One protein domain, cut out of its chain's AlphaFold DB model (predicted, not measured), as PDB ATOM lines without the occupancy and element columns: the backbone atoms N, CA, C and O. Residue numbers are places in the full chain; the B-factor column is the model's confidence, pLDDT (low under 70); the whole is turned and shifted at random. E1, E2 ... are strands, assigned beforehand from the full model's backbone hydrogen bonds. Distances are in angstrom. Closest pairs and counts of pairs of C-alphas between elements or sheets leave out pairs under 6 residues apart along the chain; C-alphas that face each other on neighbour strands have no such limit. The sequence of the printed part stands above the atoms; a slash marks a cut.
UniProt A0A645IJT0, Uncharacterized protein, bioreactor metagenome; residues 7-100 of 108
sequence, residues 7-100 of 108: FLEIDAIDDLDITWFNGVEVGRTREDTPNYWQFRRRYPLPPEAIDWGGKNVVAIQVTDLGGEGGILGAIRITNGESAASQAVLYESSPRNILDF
ATOM      1  N   PHE A   7     102.183 113.907  70.287       94.62
ATOM      2  CA  PHE A   7     102.376 112.474  70.146       94.62
ATOM      3  C   PHE A   7     102.353 111.813  71.517       94.62
ATOM      4  O   PHE A   7     102.923 112.345  72.469       94.62
ATOM      5  N   LEU A   8     101.728 110.645  71.600       94.81
ATOM      6  CA  LEU A   8     101.939 109.691  72.674       94.81
ATOM      7  C   LEU A   8     103.132 108.822  72.282       94.81
ATOM      8  O   LEU A   8     103.051 108.026  71.345       94.81
ATOM      9  N   GLU A   9     104.247 109.023  72.968       94.19
ATOM     10  CA  GLU A   9     105.447 108.215  72.812       94.19
ATOM     11  C   GLU A   9     105.503 107.187  73.927       94.19
ATOM     12  O   GLU A   9     105.438 107.521  75.112       94.19
ATOM     13  N   ILE A  10     105.618 105.932  73.528       92.62
ATOM     14  CA  ILE A  10     105.840 104.811  74.423       92.62
ATOM     15  C   ILE A  10     107.150 104.195  73.959       92.62
ATOM     16  O   ILE A  10     107.395 104.098  72.754       92.62
ATOM     17  N   ASP A  11     108.012 103.831  74.902       91.62
ATOM     18  CA  ASP A  11     109.223 103.082  74.584       91.62
ATOM     19  C   ASP A  11     108.831 101.668  74.065       91.62
ATOM     20  O   ASP A  11     107.974 101.532  73.189       91.62
ATOM     21  N   ALA A  12     109.455 100.588  74.522       92.06
ATOM     22  CA  ALA A  12     109.063  99.260  74.056       92.06
ATOM     23  C   ALA A  12     107.778  98.788  74.768       92.06
ATOM     24  O   ALA A  12     107.525  99.135  75.917       92.06
ATOM     25  N   ILE A  13     106.954  97.998  74.085       93.38
ATOM     26  CA  ILE A  13     105.911  97.171  74.700       93.38
ATOM     27  C   ILE A  13     106.111  95.770  74.146       93.38
ATOM     28  O   ILE A  13     106.236  95.602  72.932       93.38
ATOM     29  N   ASP A  14     106.133  94.810  75.053       91.56
ATOM     30  CA  ASP A  14     106.320  93.399  74.774       91.56
ATOM     31  C   ASP A  14     104.955  92.690  74.887       91.56
ATOM     32  O   ASP A  14     104.389  92.624  75.984       91.56
ATOM     33  N   ASP A  15     104.292  92.274  73.801       92.94
ATOM     34  CA  ASP A  15     104.727  92.256  72.391       92.94
ATOM     35  C   ASP A  15     103.976  93.269  71.515       92.94
ATOM     36  O   ASP A  15     104.546  94.114  70.814       92.94
ATOM     37  N   LEU A  16     102.651  93.148  71.526       97.19
ATOM     38  CA  LEU A  16     101.733  93.884  70.673       97.19
ATOM     39  C   LEU A  16     100.911  94.845  71.513       97.19
ATOM     40  O   LEU A  16     100.667  94.611  72.699       97.19
ATOM     41  N   ASP A  17     100.406  95.897  70.880       97.69
ATOM     42  CA  ASP A  17      99.509  96.817  71.557       97.69
ATOM     43  C   ASP A  17      98.393  97.339  70.662       97.69
ATOM     44  O   ASP A  17      98.529  97.424  69.441       97.69
ATOM     45  N   ILE A  18      97.295  97.724  71.302       98.44
ATOM     46  CA  ILE A  18      96.354  98.711  70.781       98.44
ATOM     47  C   ILE A  18      96.258  99.808  71.837       98.44
ATOM     48  O   ILE A  18      96.090  99.522  73.026       98.44
ATOM     49  N   THR A  19      96.378 101.059  71.406       97.44
ATOM     50  CA  THR A  19      96.440 102.213  72.298       97.44
ATOM     51  C   THR A  19      95.325 103.204  71.979       97.44
ATOM     52  O   THR A  19      95.124 103.599  70.827       97.44
ATOM     53  N   TRP A  20      94.625 103.650  73.022       98.00
ATOM     54  CA  TRP A  20      93.551 104.635  72.960       98.00
ATOM     55  C   TRP A  20      93.857 105.866  73.810       98.00
ATOM     56  O   TRP A  20      94.416 105.769  74.903       98.00
ATOM     57  N   PHE A  21      93.402 107.022  73.335       96.88
ATOM     58  CA  PHE A  21      93.421 108.295  74.044       96.88
ATOM     59  C   PHE A  21      91.993 108.842  74.127       96.88
ATOM     60  O   PHE A  21      91.348 109.044  73.100       96.88
ATOM     61  N   ASN A  22      91.468 109.025  75.342       96.31
ATOM     62  CA  ASN A  22      90.071 109.406  75.596       96.31
ATOM     63  C   ASN A  22      89.047 108.560  74.808       96.31
ATOM     64  O   ASN A  22      88.042 109.064  74.315       96.31
ATOM     65  N   GLY A  23      89.317 107.256  74.677       95.56
ATOM     66  CA  GLY A  23      88.458 106.304  73.964       95.56
ATOM     67  C   GLY A  23      88.644 106.262  72.442       95.56
ATOM     68  O   GLY A  23      88.067 105.390  71.796       95.56
ATOM     69  N   VAL A  24      89.469 107.139  71.860       96.50
ATOM     70  CA  VAL A  24      89.818 107.116  70.432       96.50
ATOM     71  C   VAL A  24      91.085 106.297  70.235       96.50
ATOM     72  O   VAL A  24      92.083 106.546  70.903       96.50
ATOM     73  N   GLU A  25      91.066 105.325  69.326       97.62
ATOM     74  CA  GLU A  25      92.273 104.564  68.993       97.62
ATOM     75  C   GLU A  25      93.279 105.467  68.273       97.62
ATOM     76  O   GLU A  25      92.952 106.074  67.254       97.62
ATOM     77  N   VAL A  26      94.500 105.550  68.801       97.81
ATOM     78  CA  VAL A  26      95.573 106.398  68.253       97.81
ATOM     79  C   VAL A  26      96.682 105.591  67.583       97.81
ATOM     80  O   VAL A  26      97.470 106.142  66.814       97.81
ATOM     81  N   GLY A  27      96.730 104.280  67.826       97.75
ATOM     82  CA  GLY A  27      97.644 103.387  67.135       97.75
ATOM     83  C   GLY A  27      97.636 101.964  67.670       97.75
ATOM     84  O   GLY A  27      96.960 101.647  68.648       97.75
ATOM     85  N   ARG A  28      98.377 101.100  66.973       98.25
ATOM     86  CA  ARG A  28      98.563  99.693  67.326       98.25
ATOM     87  C   ARG A  28      99.857  99.137  66.741       98.25
ATOM     88  O   ARG A  28     100.296  99.602  65.687       98.25
ATOM     89  N   THR A  29     100.402  98.114  67.381       98.19
ATOM     90  CA  THR A  29     101.524  97.295  66.896       98.19
ATOM     91  C   THR A  29     101.037  95.867  66.674       98.19
ATOM     92  O   THR A  29     100.249  95.350  67.464       98.19
ATOM     93  N   ARG A  30     101.463  95.229  65.583       97.81
ATOM     94  CA  ARG A  30     101.051  93.873  65.183       97.81
ATOM     95  C   ARG A  30     102.275  93.036  64.805       97.81
ATOM     96  O   ARG A  30     103.364  93.576  64.645       97.81
ATOM     97  N   GLU A  31     102.081  91.734  64.611       97.50
ATOM     98  CA  GLU A  31     103.153  90.787  64.255       97.50
ATOM     99  C   GLU A  31     103.862  91.098  62.925       97.50
ATOM    100  O   GLU A  31     104.992  90.669  62.712       97.50
ATOM    101  N   ASP A  32     103.235  91.871  62.032       97.25
ATOM    102  CA  ASP A  32     103.856  92.351  60.791       97.25
ATOM    103  C   ASP A  32     104.847  93.511  61.015       97.25
ATOM    104  O   ASP A  32     105.572  93.893  60.093       97.25
ATOM    105  N   THR A  33     104.923  94.055  62.235       97.38
ATOM    106  CA  THR A  33     105.903  95.070  62.627       97.38
ATOM    107  C   THR A  33     107.238  94.397  62.965       97.38
ATOM    108  O   THR A  33     107.301  93.600  63.903       97.38
ATOM    109  N   PRO A  34     108.342  94.714  62.261       96.94
ATOM    110  CA  PRO A  34     109.640  94.123  62.561       96.94
ATOM    111  C   PRO A  34     110.075  94.407  64.001       96.94
ATOM    112  O   PRO A  34     110.151  95.566  64.409       96.94
ATOM    113  N   ASN A  35     110.428  93.350  64.739       95.38
ATOM    114  CA  ASN A  35     110.828  93.427  66.146       95.38
ATOM    115  C   ASN A  35     109.771  94.097  67.051       95.38
ATOM    116  O   ASN A  35     110.123  94.945  67.875       95.38
ATOM    117  N   TYR A  36     108.491  93.749  66.883       95.75
ATOM    118  CA  TYR A  36     107.357  94.355  67.599       95.75
ATOM    119  C   TYR A  36     107.562  94.483  69.125       95.75
ATOM    120  O   TYR A  36     107.280  95.550  69.679       95.75
ATOM    121  N   TRP A  37     108.180  93.484  69.765       93.69
ATOM    122  CA  TRP A  37     108.492  93.440  71.204       93.69
ATOM    123  C   TRP A  37     109.405  94.567  71.710       93.69
ATOM    124  O   TRP A  37     109.367  94.961  72.871       93.69
ATOM    125  N   GLN A  38     110.236  95.133  70.831       94.00
ATOM    126  CA  GLN A  38     111.161  96.229  71.152       94.00
ATOM    127  C   GLN A  38     110.894  97.496  70.329       94.00
ATOM    128  O   GLN A  38     111.668  98.458  70.374       94.00
ATOM    129  N   PHE A  39     109.808  97.511  69.554       95.50
ATOM    130  CA  PHE A  39     109.462  98.632  68.692       95.50
ATOM    131  C   PHE A  39     109.071  99.857  69.531       95.50
ATOM    132  O   PHE A  39     108.182  99.787  70.375       95.50
ATOM    133  N   ARG A  40     109.705 101.013  69.310       94.62
ATOM    134  CA  ARG A  40     109.271 102.251  69.979       94.62
ATOM    135  C   ARG A  40     108.018 102.794  69.316       94.62
ATOM    136  O   ARG A  40     108.005 103.002  68.102       94.62
ATOM    137  N   ARG A  41     106.987 103.075  70.110       95.31
ATOM    138  CA  ARG A  41     105.704 103.563  69.602       95.31
ATOM    139  C   ARG A  41     105.630 105.077  69.660       95.31
ATOM    140  O   ARG A  41     105.983 105.709  70.652       95.31
ATOM    141  N   ARG A  42     105.124 105.666  68.582       95.56
ATOM    142  CA  ARG A  42     104.843 107.096  68.490       95.56
ATOM    143  C   ARG A  42     103.515 107.289  67.785       95.56
ATOM    144  O   ARG A  42     103.440 107.209  66.561       95.56
ATOM    145  N   TYR A  43     102.478 107.544  68.569       96.50
ATOM    146  CA  TYR A  43     101.115 107.677  68.076       96.50
ATOM    147  C   TYR A  43     100.691 109.144  68.057       96.50
ATOM    148  O   TYR A  43     100.810 109.819  69.082       96.50
ATOM    149  N   PRO A  44     100.239 109.686  66.913       95.62
ATOM    150  CA  PRO A  44      99.753 111.057  66.860       95.62
ATOM    151  C   PRO A  44      98.490 111.189  67.717       95.62
ATOM    152  O   PRO A  44      97.605 110.340  67.664       95.62
ATOM    153  N   LEU A  45      98.402 112.268  68.493       95.56
ATOM    154  CA  LEU A  45      97.206 112.598  69.261       95.56
ATOM    155  C   LEU A  45      96.356 113.598  68.467       95.56
ATOM    156  O   LEU A  45      96.797 114.738  68.275       95.56
ATOM    157  N   PRO A  46      95.151 113.211  68.007       92.12
ATOM    158  CA  PRO A  46      94.244 114.135  67.341       92.12
ATOM    159  C   PRO A  46      93.853 115.266  68.306       92.12
ATOM    160  O   PRO A  46      93.426 114.969  69.425       92.12
ATOM    161  N   PRO A  47      93.988 116.554  67.938       91.88
ATOM    162  CA  PRO A  47      93.647 117.671  68.822       91.88
ATOM    163  C   PRO A  47      92.218 117.626  69.378       91.88
ATOM    164  O   PRO A  47      91.981 118.120  70.480       91.88
ATOM    165  N   GLU A  48      91.290 117.041  68.621       92.06
ATOM    166  CA  GLU A  48      89.888 116.810  68.966       92.06
ATOM    167  C   GLU A  48      89.684 115.733  70.038       92.06
ATOM    168  O   GLU A  48      88.683 115.767  70.748       92.06
ATOM    169  N   ALA A  49      90.635 114.810  70.191       92.00
ATOM    170  CA  ALA A  49      90.606 113.800  71.240       92.00
ATOM    171  C   ALA A  49      91.143 114.343  72.573       92.00
ATOM    172  O   ALA A  49      91.039 113.657  73.583       92.00
ATOM    173  N   ILE A  50      91.728 115.549  72.604       93.88
ATOM    174  CA  ILE A  50      92.384 116.114  73.790       93.88
ATOM    175  C   ILE A  50      91.428 117.026  74.556       93.88
ATOM    176  O   ILE A  50      91.012 118.077  74.063       93.88
ATOM    177  N   ASP A  51      91.180 116.690  75.822       93.94
ATOM    178  CA  ASP A  51      90.595 117.626  76.773       93.94
ATOM    179  C   ASP A  51      91.693 118.548  77.313       93.94
ATOM    180  O   ASP A  51      92.444 118.222  78.232       93.94
ATOM    181  N   TRP A  52      91.807 119.727  76.709       90.56
ATOM    182  CA  TRP A  52      92.826 120.709  77.069       90.56
ATOM    183  C   TRP A  52      92.609 121.387  78.427       90.56
ATOM    184  O   TRP A  52      93.499 122.114  78.871       90.56
ATOM    185  N   GLY A  53      91.430 121.236  79.031       91.50
ATOM    186  CA  GLY A  53      91.084 121.828  80.324       91.50
ATOM    187  C   GLY A  53      90.853 120.799  81.427       91.50
ATOM    188  O   GLY A  53      90.590 121.196  82.559       91.50
ATOM    189  N   GLY A  54      90.943 119.507  81.109       91.62
ATOM    190  CA  GLY A  54      90.529 118.431  81.997       91.62
ATOM    191  C   GLY A  54      91.464 117.226  82.012       91.62
ATOM    192  O   GLY A  54      92.611 117.262  81.555       91.62
ATOM    193  N   LYS A  55      90.968 116.144  82.618       92.38
ATOM    194  CA  LYS A  55      91.696 114.879  82.749       92.38
ATOM    195  C   LYS A  55      91.616 114.124  81.429       92.38
ATOM    196  O   LYS A  55      90.532 113.870  80.922       92.38
ATOM    197  N   ASN A  56      92.773 113.706  80.930       94.12
ATOM    198  CA  ASN A  56      92.867 112.811  79.787       94.12
ATOM    199  C   ASN A  56      93.187 111.394  80.273       94.12
ATOM    200  O   ASN A  56      93.868 111.217  81.286       94.12
ATOM    201  N   VAL A  57      92.693 110.393  79.555       94.75
ATOM    202  CA  VAL A  57      92.860 108.975  79.867       94.75
ATOM    203  C   VAL A  57      93.552 108.289  78.701       94.75
ATOM    204  O   VAL A  57      93.095 108.368  77.562       94.75
ATOM    205  N   VAL A  58      94.637 107.585  79.005       95.00
ATOM    206  CA  VAL A  58      95.303 106.670  78.079       95.00
ATOM    207  C   VAL A  58      94.927 105.252  78.482       95.00
ATOM    208  O   VAL A  58      95.032 104.901  79.656       95.00
ATOM    209  N   ALA A  59      94.489 104.447  77.520       94.81
ATOM    210  CA  ALA A  59      94.280 103.017  77.703       94.81
ATOM    211  C   ALA A  59      95.181 102.260  76.728       94.81
ATOM    212  O   ALA A  59      95.254 102.616  75.554       94.81
ATOM    213  N   ILE A  60      95.865 101.229  77.214       94.81
ATOM    214  CA  ILE A  60      96.764 100.395  76.414       94.81
ATOM    215  C   ILE A  60      96.364  98.948  76.667       94.81
ATOM    216  O   ILE A  60      96.388  98.486  77.808       94.81
ATOM    217  N   GLN A  61      95.978  98.241  75.610       95.00
ATOM    218  CA  GLN A  61      95.819  96.794  75.642       95.00
ATOM    219  C   GLN A  61      97.127  96.183  75.166       95.00
ATOM    220  O   GLN A  61      97.499  96.389  74.017       95.00
ATOM    221  N   VAL A  62      97.785  95.415  76.030       93.88
ATOM    222  CA  VAL A  62      98.985  94.652  75.680       93.88
ATOM    223  C   VAL A  62      98.584  93.211  75.395       93.88
ATOM    224  O   VAL A  62      97.821  92.620  76.162       93.88
ATOM    225  N   THR A  63      99.068  92.663  74.283       94.00
ATOM    226  CA  THR A  63      99.005  91.222  74.004       94.00
ATOM    227  C   THR A  63     100.426  90.693  73.995       94.00
ATOM    228  O   THR A  63     101.199  91.043  73.109       94.00
ATOM    229  N   ASP A  64     100.747  89.890  75.001       92.19
ATOM    230  CA  ASP A  64     101.981  89.112  75.095       92.19
ATOM    231  C   ASP A  64     101.778  87.790  74.332       92.19
ATOM    232  O   ASP A  64     100.780  87.090  74.548       92.19
ATOM    233  N   LEU A  65     102.666  87.493  73.385       93.00
ATOM    234  CA  LEU A  65     102.649  86.281  72.564       93.00
ATOM    235  C   LEU A  65     103.494  85.161  73.188       93.00
ATOM    236  O   LEU A  65     103.371  84.003  72.773       93.00
ATOM    237  N   GLY A  66     104.289  85.474  74.214       85.75
ATOM    238  CA  GLY A  66     104.923  84.511  75.100       85.75
ATOM    239  C   GLY A  66     106.235  85.013  75.699       85.75
ATOM    240  O   GLY A  66     107.067  85.594  75.016       85.75
ATOM    241  N   GLY A  67     106.502  84.631  76.950       84.62
ATOM    242  CA  GLY A  67     107.743  84.972  77.646       84.62
ATOM    243  C   GLY A  67     107.495  85.942  78.795       84.62
ATOM    244  O   GLY A  67     106.576  85.732  79.586       84.62
ATOM    245  N   GLU A  68     108.372  86.936  78.934       80.56
ATOM    246  CA  GLU A  68     108.091  88.116  79.760       80.56
ATOM    247  C   GLU A  68     107.257  89.096  78.927       80.56
ATOM    248  O   GLU A  68     107.382  89.116  77.710       80.56
ATOM    249  N   GLY A  69     106.451  89.933  79.578       85.12
ATOM    250  CA  GLY A  69     105.612  90.909  78.889       85.12
ATOM    251  C   GLY A  69     105.636  92.277  79.562       85.12
ATOM    252  O   GLY A  69     106.228  92.470  80.629       85.12
ATOM    253  N   GLY A  70     104.931  93.235  78.961       84.44
ATOM    254  CA  GLY A  70     104.597  94.507  79.601       84.44
ATOM    255  C   GLY A  70     105.115  95.744  78.876       84.44
ATOM    256  O   GLY A  70     105.607  95.695  77.752       84.44
ATOM    257  N   ILE A  71     104.958  96.898  79.528       89.44
ATOM    258  CA  ILE A  71     105.385  98.196  78.997       89.44
ATOM    259  C   ILE A  71     106.805  98.478  79.492       89.44
ATOM    260  O   ILE A  71     107.046  98.679  80.683       89.44
ATOM    261  N   LEU A  72     107.746  98.487  78.556       85.19
ATOM    262  CA  LEU A  72     109.178  98.556  78.785       85.19
ATOM    263  C   LEU A  72     109.700  99.973  78.520       85.19
ATOM    264  O   LEU A  72     109.932 100.389  77.385       85.19
ATOM    265  N   GLY A  73     109.939 100.705  79.601       83.44
ATOM    266  CA  GLY A  73     110.387 102.093  79.576       83.44
ATOM    267  C   GLY A  73     109.246 103.056  79.867       83.44
ATOM    268  O   GLY A  73     108.311 102.719  80.594       83.44
ATOM    269  N   ALA A  74     109.352 104.279  79.355       87.00
ATOM    270  CA  ALA A  74     108.439 105.339  79.738       87.00
ATOM    271  C   ALA A  74     107.357 105.617  78.699       87.00
ATOM    272  O   ALA A  74     107.545 105.458  77.492       87.00
ATOM    273  N   ILE A  75     106.244 106.132  79.211       90.06
ATOM    274  CA  ILE A  75     105.150 106.716  78.437       90.06
ATOM    275  C   ILE A  75     105.217 108.235  78.600       90.06
ATOM    276  O   ILE A  75     105.331 108.737  79.721       90.06
ATOM    277  N   ARG A  76     105.166 108.981  77.494       89.69
ATOM    278  CA  ARG A  76     105.343 110.441  77.467       89.69
ATOM    279  C   ARG A  76     104.410 111.073  76.435       89.69
ATOM    280  O   ARG A  76     104.125 110.471  75.405       89.69
ATOM    281  N   ILE A  77     103.981 112.312  76.677       91.38
ATOM    282  CA  ILE A  77     103.371 113.152  75.635       91.38
ATOM    283  C   ILE A  77     104.411 114.155  75.154       91.38
ATOM    284  O   ILE A  77     104.926 114.937  75.956       91.38
ATOM    285  N   THR A  78     104.682 114.155  73.850       89.62
ATOM    286  CA  THR A  78     105.696 115.004  73.219       89.62
ATOM    287  C   THR A  78     105.079 115.875  72.127       89.62
ATOM    288  O   THR A  78     103.993 115.601  71.624       89.62
ATOM    289  N   ASN A  79     105.771 116.941  71.730       88.56
ATOM    290  CA  ASN A  79     105.469 117.724  70.527       88.56
ATOM    291  C   ASN A  79     106.257 117.232  69.295       88.56
ATOM    292  O   ASN A  79     106.337 117.938  68.292       88.56
ATOM    293  N   GLY A  80     106.873 116.046  69.376       75.38
ATOM    294  CA  GLY A  80     107.743 115.493  68.342       75.38
ATOM    295  C   GLY A  80     109.196 115.960  68.387       75.38
ATOM    296  O   GLY A  80     109.979 115.543  67.536       75.38
ATOM    297  N   GLU A  81     109.562 116.796  69.359       75.19
ATOM    298  CA  GLU A  81     110.954 117.074  69.700       75.19
ATOM    299  C   GLU A  81     111.377 116.089  70.798       75.19
ATOM    300  O   GLU A  81     110.671 115.939  71.797       75.19
ATOM    301  N   SER A  82     112.510 115.402  70.612       53.81
ATOM    302  CA  SER A  82     113.056 114.483  71.616       53.81
ATOM    303  C   SER A  82     113.341 115.243  72.909       53.81
ATOM    304  O   SER A  82     114.318 115.988  73.004       53.81
ATOM    305  N   ALA A  83     112.488 115.071  73.914       53.38
ATOM    306  CA  ALA A  83     112.655 115.743  75.186       53.38
ATOM    307  C   ALA A  83     113.663 114.986  76.059       53.38
ATOM    308  O   ALA A  83     113.347 113.978  76.690       53.38
ATOM    309  N   ALA A  84     114.858 115.557  76.202       48.66
ATOM    310  CA  ALA A  84     115.426 115.618  77.539       48.66
ATOM    311  C   ALA A  84     114.405 116.385  78.405       48.66
ATOM    312  O   ALA A  84     114.104 117.536  78.104       48.66
ATOM    313  N   SER A  85     113.843 115.742  79.435       51.56
ATOM    314  CA  SER A  85     112.911 116.313  80.434       51.56
ATOM    315  C   SER A  85     111.445 116.578  80.023       51.56
ATOM    316  O   SER A  85     110.922 117.672  80.212       51.56
ATOM    317  N   GLN A  86     110.719 115.564  79.542       57.19
ATOM    318  CA  GLN A  86     109.245 115.577  79.630       57.19
ATOM    319  C   GLN A  86     108.741 114.746  80.806       57.19
ATOM    320  O   GLN A  86     109.401 113.796  81.226       57.19
ATOM    321  N   ALA A  87     107.571 115.132  81.329       59.59
ATOM    322  CA  ALA A  87     106.891 114.418  82.399       59.59
ATOM    323  C   ALA A  87     106.649 112.970  81.961       59.59
ATOM    324  O   ALA A  87     105.903 112.704  81.015       59.59
ATOM    325  N   VAL A  88     107.327 112.054  82.640       59.69
ATOM    326  CA  VAL A  88     107.097 110.626  82.497       59.69
ATOM    327  C   VAL A  88     105.738 110.331  83.118       59.69
ATOM    328  O   VAL A  88     105.520 110.602  84.297       59.69
ATOM    329  N   LEU A  89     104.809 109.825  82.310       66.62
ATOM    330  CA  LEU A  89     103.490 109.405  82.785       66.62
ATOM    331  C   LEU A  89     103.568 108.067  83.525       66.62
ATOM    332  O   LEU A  89     102.717 107.773  84.358       66.62
ATOM    333  N   TYR A  90     104.578 107.261  83.195       64.81
ATOM    334  CA  TYR A  90     104.766 105.917  83.713       64.81
ATOM    335  C   TYR A  90     106.243 105.526  83.671       64.81
ATOM    336  O   TYR A  90     106.856 105.597  82.606       64.81
ATOM    337  N   GLU A  91     106.795 105.111  84.809       62.84
ATOM    338  CA  GLU A  91     108.079 104.411  84.884       62.84
ATOM    339  C   GLU A  91     107.814 102.901  84.940       62.84
ATOM    340  O   GLU A  91     106.888 102.452  85.617       62.84
ATOM    341  N   SER A  92     108.604 102.121  84.201       61.19
ATOM    342  CA  SER A  92     108.386 100.682  84.013       61.19
ATOM    343  C   SER A  92     108.332  99.893  85.325       61.19
ATOM    344  O   SER A  92     109.213 100.049  86.172       61.19
ATOM    345  N   SER A  93     107.358  98.984  85.441       60.31
ATOM    346  CA  SER A  93     107.305  97.958  86.495       60.31
ATOM    347  C   SER A  93     108.279  96.791  86.255       60.31
ATOM    348  O   SER A  93     108.841  96.672  85.163       60.31
ATOM    349  N   PRO A  94     108.488  95.914  87.260       63.81
ATOM    350  CA  PRO A  94     109.271  94.690  87.106       63.81
ATOM    351  C   PRO A  94     108.745  93.814  85.959       63.81
ATOM    352  O   PRO A  94     107.537  93.699  85.768       63.81
ATOM    353  N   ARG A  95     109.660  93.179  85.214       61.00
ATOM    354  CA  ARG A  95     109.341  92.376  84.013       61.00
ATOM    355  C   ARG A  95     108.707  91.016  84.293       61.00
ATOM    356  O   ARG A  95     108.103  90.417  83.412       61.00
ATOM    357  N   ASN A  96     108.863  90.507  85.508       62.59
ATOM    358  CA  ASN A  96     108.324  89.209  85.867       62.59
ATOM    359  C   ASN A  96     106.820  89.334  86.122       62.59
ATOM    360  O   ASN A  96     106.410  90.061  87.024       62.59
ATOM    361  N   ILE A  97     105.997  88.591  85.376       59.97
ATOM    362  CA  ILE A  97     104.536  88.620  85.543       59.97
ATOM    363  C   ILE A  97     104.078  88.150  86.930       59.97
ATOM    364  O   ILE A  97     102.998  88.523  87.377       59.97
ATOM    365  N   LEU A  98     104.905  87.375  87.639       62.84
ATOM    366  CA  LEU A  98     104.643  87.002  89.033       62.84
ATOM    367  C   LEU A  98     104.803  88.185  89.998       62.84
ATOM    368  O   LEU A  98     104.179  88.194  91.056       62.84
ATOM    369  N   ASP A  99     105.610  89.173  89.614       63.56
ATOM    370  CA  ASP A  99     105.865  90.401  90.368       63.56
ATOM    371  C   ASP A  99     105.086  91.598  89.784       63.56
ATOM    372  O   ASP A  99     105.128  92.705  90.329       63.56
ATOM    373  N   PHE A 100     104.364  91.388  88.677       62.00
ATOM    374  CA  PHE A 100     103.474  92.376  88.086       62.00
ATOM    375  C   PHE A 100     102.223  92.495  88.952       62.00
ATOM    376  O   PHE A 100     101.372  91.607  88.966       62.00
TER     377      PHE A 100
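This is residues 7 to 100 of the 108 residues of an uncharacterized protein of bioreactor metagenome (UniProt A0A645IJT0). The domain is a small sandwich: a twisted four-stranded sheet of E4, E1, E6 and E7 is face to face with a three-stranded sheet of E3, E2 and E5, their strands crossed at 31 degrees. Edge strands E3 and E4 come close to each other along one side of the sandwich, while at the other side E7 is apart from E5; the unnamed stretch 46 to 57 loops out at one end. The printed part has 94 residues with seven named strands, E1 to E7 in chain order, and no named helix; both sheets, ordered E4 - E1 - E6 - E7 and E3 - E2 - E5, are antiparallel. The class is all strand, though under half of the residues, 43 of 94, are in named elements. The whole is compact, with a radius of gyration of the C-alphas of 13.5 A and spans of 40 by 27 by 23 A.

E1, residues 7 to 14, begins at C-alpha 7 (102.376, 112.474, 70.146), measures 20.0 A and bends by 59 degrees at residue 11. E2, residues 16 to 21, measures 17.0 A, and E3, residues 24 to 29, 15.7 A. E4 is residues 41 to 45, 12.4 A. E5, residues 58 to 63, measures 16.4 A and begins at C-alpha 58 (95.303, 106.670, 78.079). E6, residues 70 to 78, measures 21.5 A and bends by 67 degrees at residue 73. E7, residues 88 to 90, measures 5.4 A and ends at C-alpha 90 (104.766, 105.917, 83.713).

In the four-stranded sheet, only just strongly twisted with C-alphas up to 4.1 A off its best plane, E1 and E6 are antiparallel at 171 degrees, with N 9 and O 76 2.8 A apart, within hydrogen-bond range. E4 is antiparallel to E1 at 150 degrees, with N 8 and O 43 at 2.8 A. E6 and E7 form a hairpin, with N 89 and O 75 at 2.9 A. In the other sheet, E2 and E3 form a hairpin, with N 19 and O 27 at 2.9 A, and E2 is antiparallel to E5 at 166 degrees, with N 20 and O 59 at 2.8 A. The facing parts of this sandwich, two sheets face to face, are 9.4 A centre to centre, and their best planes are 24 degrees apart. Between the sheets, the closest C-alphas of E3 and E4 are those of Gly 27 and Tyr 43, 5.6 A apart; those of E5 and E6 are Val 62 and Gly 70, at 6.8 A.

The C-alphas of Gly 53 and Gly 67, the two farthest apart, are 40.5 A from each other. The printed part has no cut. The links E3 to E4 and E4 to E5 are long, with 11 and 12 residues. The mean pLDDT of the printed part is 86.2, and residues 82 to 100 are under 70.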